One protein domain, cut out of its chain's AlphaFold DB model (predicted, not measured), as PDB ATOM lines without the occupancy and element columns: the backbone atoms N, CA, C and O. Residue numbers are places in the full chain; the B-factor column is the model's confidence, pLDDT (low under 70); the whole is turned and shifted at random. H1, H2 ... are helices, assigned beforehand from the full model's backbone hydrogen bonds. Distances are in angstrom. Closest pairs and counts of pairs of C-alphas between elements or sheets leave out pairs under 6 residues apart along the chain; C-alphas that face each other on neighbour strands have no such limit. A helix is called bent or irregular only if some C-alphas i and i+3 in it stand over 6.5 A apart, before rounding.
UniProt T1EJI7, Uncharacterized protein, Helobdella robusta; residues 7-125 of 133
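AT A GLANCE: This is residues 7 to 125 of the 133 residues of an uncharacterized protein of Helobdella robusta (UniProt T1EJI7). H3 runs through the middle of a small helical body, with the hairpin of H5 and H6 at one side, where H5 packs on H3, and H1 along another side, near H3 and nearly parallel to it. The long helix H7 crosses H3 and carries on past the body, so that residues 115 to 125 stick out as a free arm, while the short helices H2 and H4 lie out toward the end of H1. The printed part has 119 residues with seven named helices, H1 to H7 in order along the chain, and no named strand. The class is all helix, and the touching helices are mostly crossed, with one pair of four at a shallow tilt. The whole is compact, with a radius of gyration of the C-alphas of 14.6 A and spans of 40 by 37 by 28 A.

IN THESE COORDINATES: H1 is residues 13 to 26, 18.9 A long from its first C-alpha at (160.382, 97.545, 42.576) to its last. H2 is residues 31 to 36. H3 is residues 44 to 56, 17.8 A long, with C-alpha 44 at (164.035, 91.092, 53.158). H4 is residues 65 to 70, H5 residues 80 to 85 and H6 residues 88 to 96. H6 is neither bent nor irregular, but only just: C-alphas 93 and 96 are 6.3 A apart. H7, residues 100 to 124, is 36.9 A long and ends with C-alpha 124 at (153.543, 109.815, 58.394).

HOW THE PARTS SIT: H1 and H2 are close but not clearly touching, the closest C-alphas, of Tyr 24 and Met 31, 7.2 A apart. H1 and H3 are also close but not clearly touching, at a shallow tilt of 12 degrees, the same way; their closest C-alphas, of Lys 19 and Ile 44, are 6.2 A apart. H3 touches H5 with residues 46 to 51 alone, at a steep tilt of 41 degrees, opposite ways; the closest C-alphas, of Arg 50 and Ile 83, are 6.9 A apart. H5 and H6 form a helical hairpin at a shallow tilt of 13 degrees, with the C-alphas of Ile 83 and Phe 91 closest at 6.3 A. H7 only just touches H6, with residues 100 to 103 alone and 3 pairs of C-alphas within 8 A, the closest those of Ile 92 and Phe 100 at 6.8 A; the two are about perpendicular, at 90 degrees. H7 touches H3 with residues 106 to 111 alone, at a steep tilt of 66 degrees, the C-alphas of Thr 49 and Ile 110 closest at 6.2 A. H4 touches no helix. Every O i to N i+4 pair is within hydrogen-bond range in H1, H2, H3, H4 and H5, against 4 of 5 in H6 and 20 of 21 in H7.

THE WHOLE: The two C-alphas farthest apart, of Asn 94 and Asn 125, are 41.9 A apart. The printed part has no cut and no long link. The mean pLDDT of the printed part is 89.8; residue 72 and residues 119 to 125 are under 70.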
ATOM      1  N   ASN A   7     164.720  86.594  40.397       93.19
ATOM      2  CA  ASN A   7     163.543  87.166  41.050       93.19
ATOM      3  C   ASN A   7     163.476  88.698  40.953       93.19
ATOM      4  O   ASN A   7     162.391  89.245  40.989       93.19
ATOM      5  N   ILE A   8     164.595  89.399  40.739       92.56
ATOM      6  CA  ILE A   8     164.591  90.860  40.529       92.56
ATOM      7  C   ILE A   8     163.736  91.306  39.338       92.56
ATOM      8  O   ILE A   8     163.327  92.458  39.287       92.56
ATOM      9  N   LEU A   9     163.492  90.422  38.366       91.94
ATOM     10  CA  LEU A   9     162.648  90.733  37.212       91.94
ATOM     11  C   LEU A   9     161.149  90.683  37.535       91.94
ATOM     12  O   LEU A   9     160.351  91.189  36.753       91.94
ATOM     13  N   THR A  10     160.777  90.025  38.632       94.25
ATOM     14  CA  THR A  10     159.384  89.751  39.011       94.25
ATOM     15  C   THR A  10     159.002  90.348  40.360       94.25
ATOM     16  O   THR A  10     157.820  90.557  40.607       94.25
ATOM     17  N   ASP A  11     159.979  90.576  41.240       91.50
ATOM     18  CA  ASP A  11     159.790  91.233  42.527       91.50
ATOM     19  C   ASP A  11     159.340  92.680  42.308       91.50
ATOM     20  O   ASP A  11     159.814  93.362  41.396       91.50
ATOM     21  N   ASP A  12     158.486  93.166  43.204       93.56
ATOM     22  CA  ASP A  12     158.068  94.559  43.201       93.56
ATOM     23  C   ASP A  12     159.272  95.509  43.359       93.56
ATOM     24  O   ASP A  12     160.237  95.235  44.094       93.56
ATOM     25  N   TRP A  13     159.245  96.629  42.634       91.56
ATOM     26  CA  TRP A  13     160.382  97.545  42.576       91.56
ATOM     27  C   TRP A  13     160.683  98.199  43.932       91.56
ATOM     28  O   TRP A  13     161.848  98.143  44.332       91.56
ATOM     29  N   PRO A  14     159.705  98.750  44.680       92.06
ATOM     30  CA  PRO A  14     159.888  99.188  46.065       92.06
ATOM     31  C   PRO A  14     160.615  98.164  46.946       92.06
ATOM     32  O   PRO A  14     161.616  98.500  47.579       92.06
ATOM     33  N   VAL A  15     160.206  96.894  46.907       89.44
ATOM     34  CA  VAL A  15     160.829  95.814  47.694       89.44
ATOM     35  C   VAL A  15     162.275  95.565  47.257       89.44
ATOM     36  O   VAL A  15     163.179  95.385  48.081       89.44
ATOM     37  N   THR A  16     162.532  95.567  45.951       93.38
ATOM     38  CA  THR A  16     163.886  95.413  45.404       93.38
ATOM     39  C   THR A  16     164.781  96.597  45.765       93.38
ATOM     40  O   THR A  16     165.919  96.395  46.198       93.38
ATOM     41  N   LYS A  17     164.268  97.820  45.637       94.62
ATOM     42  CA  LYS A  17     164.951  99.066  45.995       94.62
ATOM     43  C   LYS A  17     165.290  99.087  47.482       94.62
ATOM     44  O   LYS A  17     166.431  99.387  47.820       94.62
ATOM     45  N   TYR A  18     164.364  98.680  48.349       94.06
ATOM     46  CA  TYR A  18     164.609  98.566  49.787       94.06
ATOM     47  C   TYR A  18     165.750  97.585  50.090       94.06
ATOM     48  O   TYR A  18     166.701  97.940  50.781       94.06
ATOM     49  N   LYS A  19     165.748  96.386  49.483       95.44
ATOM     50  CA  LYS A  19     166.850  95.414  49.629       95.44
ATOM     51  C   LYS A  19     168.207  95.978  49.177       95.44
ATOM     52  O   LYS A  19     169.221  95.712  49.821       95.44
ATOM     53  N   ILE A  20     168.242  96.729  48.072       96.00
ATOM     54  CA  ILE A  20     169.469  97.367  47.561       96.00
ATOM     55  C   ILE A  20     169.955  98.451  48.526       96.00
ATOM     56  O   ILE A  20     171.135  98.463  48.877       96.00
ATOM     57  N   ASN A  21     169.050  99.321  48.969       95.56
ATOM     58  CA  ASN A  21     169.358 100.403  49.896       95.56
ATOM     59  C   ASN A  21     169.864  99.854  51.226       95.56
ATOM     60  O   ASN A  21     170.918 100.280  51.677       95.56
ATOM     61  N   TYR A  22     169.196  98.855  51.798       95.94
ATOM     62  CA  TYR A  22     169.639  98.223  53.037       95.94
ATOM     63  C   TYR A  22     171.039  97.613  52.899       95.94
ATOM     64  O   TYR A  22     171.919  97.844  53.725       95.94
ATOM     65  N   ALA A  23     171.293  96.870  51.817       95.38
ATOM     66  CA  ALA A  23     172.606  96.280  51.582       95.38
ATOM     67  C   ALA A  23     173.713  97.340  51.459       95.38
ATOM     68  O   ALA A  23     174.817  97.135  51.957       95.38
ATOM     69  N   TYR A  24     173.435  98.467  50.804       93.81
ATOM     70  CA  TYR A  24     174.427  99.518  50.605       93.81
ATOM     71  C   TYR A  24     174.602 100.402  51.841       93.81
ATOM     72  O   TYR A  24     175.722 100.565  52.321       93.81
ATOM     73  N   TYR A  25     173.507 100.961  52.351       93.12
ATOM     74  CA  TYR A  25     173.529 101.942  53.424       93.12
ATOM     75  C   TYR A  25     173.663 101.312  54.791       93.12
ATOM     76  O   TYR A  25     174.414 101.876  55.562       93.12
ATOM     77  N   GLU A  26     173.036 100.172  55.089       94.12
ATOM     78  CA  GLU A  26     173.122  99.559  56.422       94.12
ATOM     79  C   GLU A  26     174.249  98.542  56.516       94.12
ATOM     80  O   GLU A  26     175.086  98.619  57.410       94.12
ATOM     81  N   MET A  27     174.352  97.637  55.545       95.19
ATOM     82  CA  MET A  27     175.380  96.594  55.593       95.19
ATOM     83  C   MET A  27     176.749  97.058  55.073       95.19
ATOM     84  O   MET A  27     177.746  96.361  55.268       95.19
ATOM     85  N   GLY A  28     176.807  98.189  54.364       94.19
ATOM     86  CA  GLY A  28     178.021  98.691  53.715       94.19
ATOM     87  C   GLY A  28     178.558  97.791  52.598       94.19
ATOM     88  O   GLY A  28     179.766  97.696  52.387       94.19
ATOM     89  N   ILE A  29     177.673  97.104  51.875       93.62
ATOM     90  CA  ILE A  29     178.026  96.271  50.722       93.62
ATOM     91  C   ILE A  29     177.987  97.134  49.463       93.62
ATOM     92  O   ILE A  29     176.933  97.617  49.052       93.62
ATOM     93  N   ASN A  30     179.120  97.272  48.777       91.94
ATOM     94  CA  ASN A  30     179.144  98.055  47.541       91.94
ATOM     95  C   ASN A  30     178.399  97.373  46.377       91.94
ATOM     96  O   ASN A  30     178.220  96.153  46.328       91.94
ATOM     97  N   MET A  31     178.016  98.165  45.371       91.69
ATOM     98  CA  MET A  31     177.215  97.683  44.235       91.69
ATOM     99  C   MET A  31     177.904  96.571  43.430       91.69
ATOM    100  O   MET A  31     177.249  95.655  42.923       91.69
ATOM    101  N   ARG A  32     179.242  96.599  43.339       91.75
ATOM    102  CA  ARG A  32     180.017  95.560  42.647       91.75
ATOM    103  C   ARG A  32     179.878  94.219  43.363       91.75
ATOM    104  O   ARG A  32     179.568  93.221  42.709       91.75
ATOM    105  N   LEU A  33     180.085  94.188  44.676       91.19
ATOM    106  CA  LEU A  33     179.960  92.988  45.495       91.19
ATOM    107  C   LEU A  33     178.509  92.503  45.526       91.19
ATOM    108  O   LEU A  33     178.252  91.322  45.269       91.19
ATOM    109  N   LEU A  34     177.557  93.422  45.709       93.00
ATOM    110  CA  LEU A  34     176.125  93.134  45.686       93.00
ATOM    111  C   LEU A  34     175.716  92.423  44.390       93.00
ATOM    112  O   LEU A  34     175.106  91.353  44.445       93.00
ATOM    113  N   SER A  35     176.141  92.936  43.229       92.31
ATOM    114  CA  SER A  35     175.804  92.385  41.903       92.31
ATOM    115  C   SER A  35     176.348  90.972  41.631       92.31
ATOM    116  O   SER A  35     175.832  90.264  40.750       92.31
ATOM    117  N   ARG A  36     177.397  90.574  42.367       91.75
ATOM    118  CA  ARG A  36     178.069  89.262  42.296       91.75
ATOM    119  C   ARG A  36     177.573  88.288  43.367       91.75
ATOM    120  O   ARG A  36     177.808  87.083  43.236       91.75
ATOM    121  N   SER A  37     176.893  88.790  44.392       93.00
ATOM    122  CA  SER A  37     176.271  87.994  45.447       93.00
ATOM    123  C   SER A  37     174.930  87.391  45.002       93.00
ATOM    124  O   SER A  37     174.431  87.677  43.911       93.00
ATOM    125  N   LYS A  38     174.337  86.556  45.863       95.56
ATOM    126  CA  LYS A  38     172.930  86.131  45.765       95.56
ATOM    127  C   LYS A  38     172.035  86.844  46.787       95.56
ATOM    128  O   LYS A  38     170.947  86.357  47.067       95.56
ATOM    129  N   LEU A  39     172.485  87.956  47.378       95.75
ATOM    130  CA  LEU A  39     171.791  88.601  48.499       95.75
ATOM    131  C   LEU A  39     170.342  88.965  48.144       95.75
ATOM    132  O   LEU A  39     169.420  88.587  48.857       95.75
ATOM    133  N   LEU A  40     170.141  89.597  46.982       95.56
ATOM    134  CA  LEU A  40     168.829  90.082  46.533       95.56
ATOM    135  C   LEU A  40     167.832  88.960  46.171       95.56
ATOM    136  O   LEU A  40     166.654  89.243  45.942       95.56
ATOM    137  N   LYS A  41     168.282  87.695  46.145       95.69
ATOM    138  CA  LYS A  41     167.416  86.515  46.002       95.69
ATOM    139  C   LYS A  41     166.607  86.234  47.270       95.69
ATOM    140  O   LYS A  41     165.562  85.596  47.200       95.69
ATOM    141  N   TYR A  42     167.108  86.641  48.432       95.88
ATOM    142  CA  TYR A  42     166.472  86.327  49.703       95.88
ATOM    143  C   TYR A  42     165.374  87.342  50.047       95.88
ATOM    144  O   TYR A  42     165.479  88.511  49.665       95.88
ATOM    145  N   PRO A  43     164.320  86.909  50.767       93.44
ATOM    146  CA  PRO A  43     163.322  87.829  51.295       93.44
ATOM    147  C   PRO A  43     163.982  88.803  52.271       93.44
ATOM    148  O   PRO A  43     164.933  88.433  52.970       93.44
ATOM    149  N   ILE A  44     163.456  90.026  52.336       91.81
ATOM    150  CA  ILE A  44     164.035  91.092  53.158       91.81
ATOM    151  C   ILE A  44     164.161  90.681  54.626       91.81
ATOM    152  O   ILE A  44     165.226  90.844  55.210       91.81
ATOM    153  N   ARG A  45     163.147  89.997  55.163       92.50
ATOM    154  CA  ARG A  45     163.151  89.413  56.507       92.50
ATOM    155  C   ARG A  45     164.427  88.624  56.805       92.50
ATOM    156  O   ARG A  45     165.111  88.884  57.784       92.50
ATOM    157  N   LYS A  46     164.821  87.707  55.912       95.44
ATOM    158  CA  LYS A  46     166.045  86.906  56.089       95.44
ATOM    159  C   LYS A  46     167.306  87.775  56.075       95.44
ATOM    160  O   LYS A  46     168.262  87.453  56.781       95.44
ATOM    161  N   ILE A  47     167.322  88.827  55.254       96.38
ATOM    162  CA  ILE A  47     168.442  89.770  55.177       96.38
ATOM    163  C   ILE A  47     168.585  90.504  56.514       96.38
ATOM    164  O   ILE A  47     169.645  90.417  57.130       96.38
ATOM    165  N   LEU A  48     167.498  91.126  56.982       95.25
ATOM    166  CA  LEU A  48     167.430  91.877  58.236       95.25
ATOM    167  C   LEU A  48     167.799  91.006  59.434       95.25
ATOM    168  O   LEU A  48     168.742  91.322  60.151       95.25
ATOM    169  N   THR A  49     167.125  89.866  59.609       96.19
ATOM    170  CA  THR A  49     167.352  88.970  60.747       96.19
ATOM    171  C   THR A  49     168.810  88.536  60.840       96.19
ATOM    172  O   THR A  49     169.419  88.653  61.901       96.19
ATOM    173  N   ARG A  50     169.402  88.027  59.747       97.62
ATOM    174  CA  ARG A  50     170.779  87.513  59.804       97.62
ATOM    175  C   ARG A  50     171.807  88.636  59.941       97.62
ATOM    176  O   ARG A  50     172.811  88.424  60.612       97.62
ATOM    177  N   HIS A  51     171.573  89.802  59.337       97.44
ATOM    178  CA  HIS A  51     172.462  90.955  59.482       97.44
ATOM    179  C   HIS A  51     172.390  91.560  60.890       97.44
ATOM    180  O   HIS A  51     173.402  91.531  61.588       97.44
ATOM    181  N   LYS A  52     171.202  92.012  61.333       96.38
ATOM    182  CA  LYS A  52     170.987  92.636  62.655       96.38
ATOM    183  C   LYS A  52     171.468  91.714  63.782       96.38
ATOM    184  O   LYS A  52     172.018  92.186  64.769       96.38
ATOM    185  N   MET A  53     171.313  90.395  63.634       96.19
ATOM    186  CA  MET A  53     171.855  89.437  64.599       96.19
ATOM    187  C   MET A  53     173.375  89.514  64.706       96.19
ATOM    188  O   MET A  53     173.898  89.667  65.804       96.19
ATOM    189  N   LEU A  54     174.091  89.387  63.586       97.50
ATOM    190  CA  LEU A  54     175.551  89.422  63.619       97.50
ATOM    191  C   LEU A  54     176.061  90.781  64.096       97.50
ATOM    192  O   LEU A  54     177.032  90.823  64.843       97.50
ATOM    193  N   GLU A  55     175.393  91.865  63.711       96.06
ATOM    194  CA  GLU A  55     175.710  93.217  64.166       96.06
ATOM    195  C   GLU A  55     175.558  93.353  65.686       96.06
ATOM    196  O   GLU A  55     176.512  93.715  66.374       96.06
ATOM    197  N   ARG A  56     174.406  92.960  66.246       94.81
ATOM    198  CA  ARG A  56     174.150  93.019  67.698       94.81
ATOM    199  C   ARG A  56     175.008  92.044  68.504       94.81
ATOM    200  O   ARG A  56     175.291  92.304  69.668       94.81
ATOM    201  N   SER A  57     175.454  90.946  67.896       93.75
ATOM    202  CA  SER A  57     176.435  90.029  68.490       93.75
ATOM    203  C   SER A  57     177.891  90.488  68.314       93.75
ATOM    204  O   SER A  57     178.797  89.788  68.760       93.75
ATOM    205  N   GLY A  58     178.145  91.627  67.658       94.69
ATOM    206  CA  GLY A  58     179.494  92.151  67.404       94.69
ATOM    207  C   GLY A  58     180.311  91.349  66.381       94.69
ATOM    208  O   GLY A  58     181.521  91.529  66.277       94.69
ATOM    209  N   LEU A  59     179.665  90.455  65.631       95.81
ATOM    210  CA  LEU A  59     180.257  89.603  64.592       95.81
ATOM    211  C   LEU A  59     180.155  90.211  63.189       95.81
ATOM    212  O   LEU A  59     180.666  89.637  62.228       95.81
ATOM    213  N   TYR A  60     179.464  91.337  63.059       96.81
ATOM    214  CA  TYR A  60     179.425  92.137  61.848       96.81
ATOM    215  C   TYR A  60     179.595  93.600  62.228       96.81
ATOM    216  O   TYR A  60     178.897  94.100  63.105       96.81
ATOM    217  N   LYS A  61     180.511  94.289  61.556       94.38
ATOM    218  CA  LYS A  61     180.699  95.728  61.692       94.38
ATOM    219  C   LYS A  61     180.448  96.385  60.347       94.38
ATOM    220  O   LYS A  61     181.060  96.011  59.348       94.38
ATOM    221  N   LYS A  62     179.563  97.377  60.315       91.94
ATOM    222  CA  LYS A  62     179.375  98.213  59.131       91.94
ATOM    223  C   LYS A  62     180.716  98.868  58.747       91.94
ATOM    224  O   LYS A  62     181.298  99.561  59.583       91.94
ATOM    225  N   PRO A  63     181.226  98.632  57.525       88.75
ATOM    226  CA  PRO A  63     182.471  99.235  57.061       88.75
ATOM    227  C   PRO A  63     182.370 100.764  57.008       88.75
ATOM    228  O   PRO A  63     181.307 101.305  56.695       88.75
ATOM    229  N   ASP A  64     183.491 101.453  57.228       88.25
ATOM    230  CA  ASP A  64     183.560 102.904  57.033       88.25
ATOM    231  C   ASP A  64     183.276 103.278  55.561       88.25
ATOM    232  O   ASP A  64     183.639 102.520  54.654       88.25
ATOM    233  N   PRO A  65     182.677 104.451  55.271       84.56
ATOM    234  CA  PRO A  65     182.291 104.834  53.908       84.56
ATOM    235  C   PRO A  65     183.414 104.760  52.865       84.56
ATOM    236  O   PRO A  65     183.173 104.347  51.729       84.56
ATOM    237  N   GLU A  66     184.647 105.110  53.239       82.94
ATOM    238  CA  GLU A  66     185.816 104.989  52.356       82.94
ATOM    239  C   GLU A  66     186.128 103.519  52.027       82.94
ATOM    240  O   GLU A  66     186.400 103.165  50.875       82.94
ATOM    241  N   LEU A  67     186.002 102.629  53.014       78.06
ATOM    242  CA  LEU A  67     186.222 101.194  52.848       78.06
ATOM    243  C   LEU A  67     185.166 100.557  51.932       78.06
ATOM    244  O   LEU A  67     185.495  99.697  51.108       78.06
ATOM    245  N   ILE A  68     183.912 101.020  52.000       82.25
ATOM    246  CA  ILE A  68     182.830 100.597  51.093       82.25
ATOM    247  C   ILE A  68     183.202 100.910  49.634       82.25
ATOM    248  O   ILE A  68     183.034 100.063  48.748       82.25
ATOM    249  N   GLN A  69     183.745 102.101  49.369       76.75
ATOM    250  CA  GLN A  69     184.107 102.524  48.012       76.75
ATOM    251  C   GLN A  69     185.278 101.718  47.435       76.75
ATOM    252  O   GLN A  69     185.243 101.350  46.257       76.75
ATOM    253  N   HIS A  70     186.289 101.404  48.252       74.38
ATOM    254  CA  HIS A  70     187.520 100.759  47.785       74.38
ATOM    255  C   HIS A  70     187.491  99.227  47.825       74.38
ATOM    256  O   HIS A  70     187.907  98.584  46.857       74.38
ATOM    257  N   ILE A  71     187.004  98.636  48.919       73.00
ATOM    258  CA  ILE A  71     187.084  97.188  49.180       73.00
ATOM    259  C   ILE A  71     185.691  96.549  49.121       73.00
ATOM    260  O   ILE A  71     185.523  95.476  48.535       73.00
ATOM    261  N   GLY A  72     184.659  97.246  49.601       68.75
ATOM    262  CA  GLY A  72     183.261  96.814  49.489       68.75
ATOM    263  C   GLY A  72     182.733  95.931  50.610       68.75
ATOM    264  O   GLY A  72     181.582  95.505  50.511       68.75
ATOM    265  N   SER A  73     183.556  95.660  51.624       74.69
ATOM    266  CA  SER A  73     183.212  95.070  52.922       74.69
ATOM    267  C   SER A  73     184.419  95.163  53.869       74.69
ATOM    268  O   SER A  73     185.537  95.382  53.407       74.69
ATOM    269  N   ASP A  74     184.206  94.959  55.169       79.62
ATOM    270  CA  ASP A  74     185.277  94.756  56.153       79.62
ATOM    271  C   ASP A  74     185.794  93.309  56.047       79.62
ATOM    272  O   ASP A  74     184.991  92.373  55.995       79.62
ATOM    273  N   ASP A  75     187.115  93.116  56.003       81.62
ATOM    274  CA  ASP A  75     187.744  91.790  55.923       81.62
ATOM    275  C   ASP A  75     187.516  90.951  57.194       81.62
ATOM    276  O   ASP A  75     187.619  89.721  57.153       81.62
ATOM    277  N   ALA A  76     187.175  91.590  58.317       88.06
ATOM    278  CA  ALA A  76     186.773  90.912  59.546       88.06
ATOM    279  C   ALA A  76     185.341  90.353  59.479       88.06
ATOM    280  O   ALA A  76     185.014  89.422  60.222       88.06
ATOM    281  N   ASN A  77     184.485  90.875  58.591       94.12
ATOM    282  CA  ASN A  77     183.102  90.417  58.489       94.12
ATOM    283  C   ASN A  77     183.009  89.036  57.822       94.12
ATOM    284  O   ASN A  77     183.717  88.737  56.853       94.12
ATOM    285  N   PRO A  78     182.058  88.186  58.248       94.69
ATOM    286  CA  PRO A  78     181.779  86.943  57.552       94.69
ATOM    287  C   PRO A  78     181.376  87.186  56.090       94.69
ATOM    288  O   PRO A  78     180.609  88.091  55.765       94.69
ATOM    289  N   LEU A  79     181.834  86.312  55.190       93.31
ATOM    290  CA  LEU A  79     181.487  86.400  53.771       93.31
ATOM    291  C   LEU A  79     179.965  86.342  53.561       93.31
ATOM    292  O   LEU A  79     179.302  85.463  54.112       93.31
ATOM    293  N   ILE A  80     179.427  87.160  52.651       93.75
ATOM    294  CA  ILE A  80     177.987  87.200  52.306       93.75
ATOM    295  C   ILE A  80     177.426  85.796  52.023       93.75
ATOM    296  O   ILE A  80     176.338  85.444  52.477       93.75
ATOM    297  N   LYS A  81     178.183  84.949  51.312       94.06
ATOM    298  CA  LYS A  81     177.773  83.561  51.035       94.06
ATOM    299  C   LYS A  81     177.604  82.728  52.314       94.06
ATOM    300  O   LYS A  81     176.680  81.929  52.403       94.06
ATOM    301  N   ASN A  82     178.453  82.942  53.319       95.44
ATOM    302  CA  ASN A  82     178.372  82.249  54.601       95.44
ATOM    303  C   ASN A  82     177.192  82.777  55.421       95.44
ATOM    304  O   ASN A  82     176.530  81.987  56.089       95.44
ATOM    305  N   ILE A  83     176.899  84.078  55.330       96.50
ATOM    306  CA  ILE A  83     175.768  84.692  56.028       96.50
ATOM    307  C   ILE A  83     174.439  84.251  55.419       96.50
ATOM    308  O   ILE A  83     173.565  83.871  56.178       96.50
ATOM    309  N   PHE A  84     174.255  84.255  54.093       95.75
ATOM    310  CA  PHE A  84     172.917  84.097  53.489       95.75
ATOM    311  C   PHE A  84     172.697  82.808  52.691       95.75
ATOM    312  O   PHE A  84     171.560  82.337  52.613       95.75
ATOM    313  N   GLU A  85     173.745  82.223  52.103       94.12
ATOM    314  CA  GLU A  85     173.626  80.997  51.291       94.12
ATOM    315  C   GLU A  85     173.729  79.710  52.124       94.12
ATOM    316  O   GLU A  85     173.419  78.632  51.626       94.12
ATOM    317  N   SER A  86     174.109  79.817  53.396       94.62
ATOM    318  CA  SER A  86     174.107  78.709  54.352       94.62
ATOM    319  C   SER A  86     172.696  78.382  54.865       94.62
ATOM    320  O   SER A  86     171.826  79.261  54.961       94.62
ATOM    321  N   SER A  87     172.468  77.117  55.241       95.69
ATOM    322  CA  SER A  87     171.269  76.730  55.999       95.69
ATOM    323  C   SER A  87     171.235  77.441  57.353       95.69
ATOM    324  O   SER A  87     172.280  77.865  57.845       95.69
ATOM    325  N   ASP A  88     170.058  77.554  57.973       94.38
ATOM    326  CA  ASP A  88     169.944  78.140  59.319       94.38
ATOM    327  C   ASP A  88     170.848  77.406  60.313       94.38
ATOM    328  O   ASP A  88     171.603  78.032  61.045       94.38
ATOM    329  N   THR A  89     170.898  76.076  60.235       95.81
ATOM    330  CA  THR A  89     171.767  75.218  61.052       95.81
ATOM    331  C   THR A  89     173.241  75.628  60.981       95.81
ATOM    332  O   THR A  89     173.921  75.736  62.001       95.81
ATOM    333  N   ILE A  90     173.747  75.848  59.762       96.88
ATOM    334  CA  ILE A  90     175.146  76.214  59.522       96.88
ATOM    335  C   ILE A  90     175.381  77.668  59.923       96.88
ATOM    336  O   ILE A  90     176.397  77.964  60.546       96.88
ATOM    337  N   PHE A  91     174.455  78.565  59.588       97.62
ATOM    338  CA  PHE A  91     174.526  79.970  59.964       97.62
ATOM    339  C   PHE A  91     174.627  80.127  61.486       97.62
ATOM    340  O   PHE A  91     175.608  80.682  61.975       97.62
ATOM    341  N   ILE A  92     173.679  79.557  62.228       97.12
ATOM    342  CA  ILE A  92     173.576  79.664  63.688       97.12
ATOM    343  C   ILE A  92     174.850  79.140  64.354       97.12
ATOM    344  O   ILE A  92     175.506  79.855  65.110       97.12
ATOM    345  N   LYS A  93     175.263  77.916  64.007       96.12
ATOM    346  CA  LYS A  93     176.395  77.253  64.665       96.12
ATOM    347  C   LYS A  93     177.750  77.823  64.249       96.12
ATOM    348  O   LYS A  93     178.642  77.996  65.081       96.12
ATOM    349  N   ASN A  94     177.948  78.062  62.952       95.44
ATOM    350  CA  ASN A  94     179.280  78.331  62.415       95.44
ATOM    351  C   ASN A  94     179.551  79.818  62.205       95.44
ATOM    352  O   ASN A  94     180.720  80.196  62.287       95.44
ATOM    353  N   VAL A  95     178.518  80.626  61.963       96.56
ATOM    354  CA  VAL A  95     178.647  82.064  61.699       96.56
ATOM    355  C   VAL A  95     178.241  82.871  62.927       96.56
ATOM    356  O   VAL A  95     179.085  83.577  63.457       96.56
ATOM    357  N   ALA A  96     177.005  82.716  63.409       95.44
ATOM    358  CA  ALA A  96     176.473  83.501  64.525       95.44
ATOM    359  C   ALA A  96     176.972  83.040  65.904       95.44
ATOM    360  O   ALA A  96     176.966  83.826  66.839       95.44
ATOM    361  N   LYS A  97     177.434  81.788  66.028       95.06
ATOM    362  CA  LYS A  97     177.912  81.191  67.291       95.06
ATOM    363  C   LYS A  97     176.852  81.192  68.405       95.06
ATOM    364  O   LYS A  97     177.193  81.342  69.573       95.06
ATOM    365  N   LEU A  98     175.592  80.970  68.033       93.44
ATOM    366  CA  LEU A  98     174.441  80.938  68.940       93.44
ATOM    367  C   LEU A  98     173.816  79.541  69.017       93.44
ATOM    368  O   LEU A  98     174.125  78.645  68.222       93.44
ATOM    369  N   SER A  99     172.905  79.362  69.964       95.50
ATOM    370  CA  SER A  99     171.945  78.261  69.995       95.50
ATOM    371  C   SER A  99     170.753  78.519  69.060       95.50
ATOM    372  O   SER A  99     170.475  79.647  68.651       95.50
ATOM    373  N   PHE A 100     170.010  77.458  68.727       95.12
ATOM    374  CA  PHE A 100     168.770  77.588  67.949       95.12
ATOM    375  C   PHE A 100     167.701  78.393  68.685       95.12
ATOM    376  O   PHE A 100     167.008  79.180  68.057       95.12
ATOM    377  N   GLN A 101     167.605  78.229  70.005       96.69
ATOM    378  CA  GLN A 101     166.611  78.928  70.812       96.69
ATOM    379  C   GLN A 101     166.870  80.439  70.844       96.69
ATOM    380  O   GLN A 101     165.935  81.223  70.712       96.69
ATOM    381  N   GLU A 102     168.134  80.859  70.960       96.00
ATOM    382  CA  GLU A 102     168.506  82.277  70.847       96.00
ATOM    383  C   GLU A 102     168.190  82.826  69.453       96.00
ATOM    384  O   GLU A 102     167.699  83.946  69.329       96.00
ATOM    385  N   PHE A 103     168.423  82.029  68.405       95.94
ATOM    386  CA  PHE A 103     168.071  82.419  67.043       95.94
ATOM    387  C   PHE A 103     166.564  82.612  66.868       95.94
ATOM    388  O   PHE A 103     166.150  83.648  66.359       95.94
ATOM    389  N   GLU A 104     165.745  81.657  67.308       95.75
ATOM    390  CA  GLU A 104     164.281  81.744  67.230       95.75
ATOM    391  C   GLU A 104     163.733  82.932  68.022       95.75
ATOM    392  O   GLU A 104     162.926  83.698  67.494       95.75
ATOM    393  N   ALA A 105     164.215  83.143  69.250       96.06
ATOM    394  CA  ALA A 105     163.830  84.300  70.052       96.06
ATOM    395  C   ALA A 105     164.171  85.615  69.335       96.06
ATOM    396  O   ALA A 105     163.353  86.530  69.281       96.06
ATOM    397  N   PHE A 106     165.351  85.696  68.717       95.06
ATOM    398  CA  PHE A 106     165.755  86.875  67.960       95.06
ATOM    399  C   PHE A 106     164.914  87.096  66.698       95.06
ATOM    400  O   PHE A 106     164.632  88.239  66.350       95.06
ATOM    401  N   GLN A 107     164.484  86.033  66.009       93.94
ATOM    402  CA  GLN A 107     163.579  86.173  64.863       93.94
ATOM    403  C   GLN A 107     162.267  86.849  65.252       93.94
ATOM    404  O   GLN A 107     161.793  87.693  64.499       93.94
ATOM    405  N   LEU A 108     161.709  86.499  66.414       94.19
ATOM    406  CA  LEU A 108     160.485  87.114  66.932       94.19
ATOM    407  C   LEU A 108     160.698  88.594  67.274       94.19
ATOM    408  O   LEU A 108     159.860  89.417  66.931       94.19
ATOM    409  N   LEU A 109     161.837  88.941  67.883       93.12
ATOM    410  CA  LEU A 109     162.175  90.338  68.177       93.12
ATOM    411  C   LEU A 109     162.289  91.181  66.901       93.12
ATOM    412  O   LEU A 109     161.723  92.264  66.833       93.12
ATOM    413  N   ILE A 110     162.981  90.670  65.879       91.81
ATOM    414  CA  ILE A 110     163.118  91.376  64.599       91.81
ATOM    415  C   ILE A 110     161.785  91.492  63.861       91.81
ATOM    416  O   ILE A 110     161.570  92.496  63.196       91.81
ATOM    417  N   GLU A 111     160.904  90.493  63.954       90.06
ATOM    418  CA  GLU A 111     159.565  90.592  63.365       90.06
ATOM    419  C   GLU A 111     158.794  91.775  63.948       90.06
ATOM    420  O   GLU A 111     158.266  92.580  63.189       90.06
ATOM    421  N   ASN A 112     158.800  91.896  65.277       90.12
ATOM    422  CA  ASN A 112     158.106  92.969  65.978       90.12
ATOM    423  C   ASN A 112     158.699  94.345  65.638       90.12
ATOM    424  O   ASN A 112     157.951  95.267  65.341       90.12
ATOM    425  N   GLU A 113     160.031  94.470  65.592       88.25
ATOM    426  CA  GLU A 113     160.686  95.719  65.167       88.25
ATOM    427  C   GLU A 113     160.287  96.122  63.740       88.25
ATOM    428  O   GLU A 113     160.057  97.292  63.473       88.25
ATOM    429  N   ILE A 114     160.201  95.161  62.812       83.12
ATOM    430  CA  ILE A 114     159.822  95.451  61.422       83.12
ATOM    431  C   ILE A 114     158.353  95.872  61.331       83.12
ATOM    432  O   ILE A 114     158.037  96.738  60.521       83.12
ATOM    433  N   SER A 115     157.459  95.254  62.111       83.69
ATOM    434  CA  SER A 115     156.053  95.672  62.136       83.69
ATOM    435  C   SER A 115     155.885  97.065  62.730       83.69
ATOM    436  O   SER A 115     155.159  97.863  62.158       83.69
ATOM    437  N   GLU A 116     156.602  97.381  63.812       82.12
ATOM    438  CA  GLU A 116     156.567  98.709  64.435       82.12
ATOM    439  C   GLU A 116     157.118  99.787  63.482       82.12
ATOM    440  O   GLU A 116     156.463 100.801  63.264       82.12
ATOM    441  N   GLU A 117     158.258  99.531  62.821       75.38
ATOM    442  CA  GLU A 117     158.824 100.429  61.795       75.38
ATOM    443  C   GLU A 117     157.870 100.625  60.594       75.38
ATOM    444  O   GLU A 117     157.896 101.670  59.948       75.38
ATOM    445  N   ALA A 118     157.054  99.622  60.249       71.31
ATOM    446  CA  ALA A 118     156.094  99.723  59.149       71.31
ATOM    447  C   ALA A 118     154.863 100.561  59.527       71.31
ATOM    448  O   ALA A 118     154.422 101.369  58.712       71.31
ATOM    449  N   ASP A 119     154.351 100.394  60.746       66.88
ATOM    450  CA  ASP A 119     153.199 101.146  61.248       66.88
ATOM    451  C   ASP A 119     153.527 102.650  61.381       66.88
ATOM    452  O   ASP A 119     152.711 103.492  61.014       66.88
ATOM    453  N   GLU A 120     154.747 103.004  61.812       60.56
ATOM    454  CA  GLU A 120     155.207 104.404  61.901       60.56
ATOM    455  C   GLU A 120     155.282 105.105  60.529       60.56
ATOM    456  O   GLU A 120     154.997 106.297  60.417       60.56
ATOM    457  N   LEU A 121     155.636 104.373  59.467       56.56
ATOM    458  CA  LEU A 121     155.743 104.919  58.108       56.56
ATOM    459  C   LEU A 121     154.382 105.112  57.421       56.56
ATOM    460  O   LEU A 121     154.271 105.960  56.532       56.56
ATOM    461  N   ASP A 122     153.371 104.324  57.795       57.72
ATOM    462  CA  ASP A 122     152.008 104.480  57.279       57.72
ATOM    463  C   ASP A 122     151.307 105.701  57.909       57.72
ATOM    464  O   ASP A 122     150.580 106.393  57.198       57.72
ATOM    465  N   ASP A 123     151.584 106.028  59.181       53.88
ATOM    466  CA  ASP A 123     151.034 107.219  59.856       53.88
ATOM    467  C   ASP A 123     151.609 108.539  59.288       53.88
ATOM    468  O   ASP A 123     150.857 109.492  59.059       53.88
ATOM    469  N   GLU A 124     152.911 108.605  58.967       48.88
ATOM    470  CA  GLU A 124     153.543 109.815  58.394       48.88
ATOM    471  C   GLU A 124     153.073 110.143  56.961       48.88
ATOM    472  O   GLU A 124     153.143 111.292  56.525       48.88
ATOM    473  N   ASN A 125     152.566 109.161  56.207       48.06
ATOM    474  CA  ASN A 125     152.090 109.362  54.832       48.06
ATOM    475  C   ASN A 125     150.606 109.786  54.760       48.06
ATOM    476  O   ASN A 125     150.077 110.024  53.672       48.06
TER     477      ASN A 125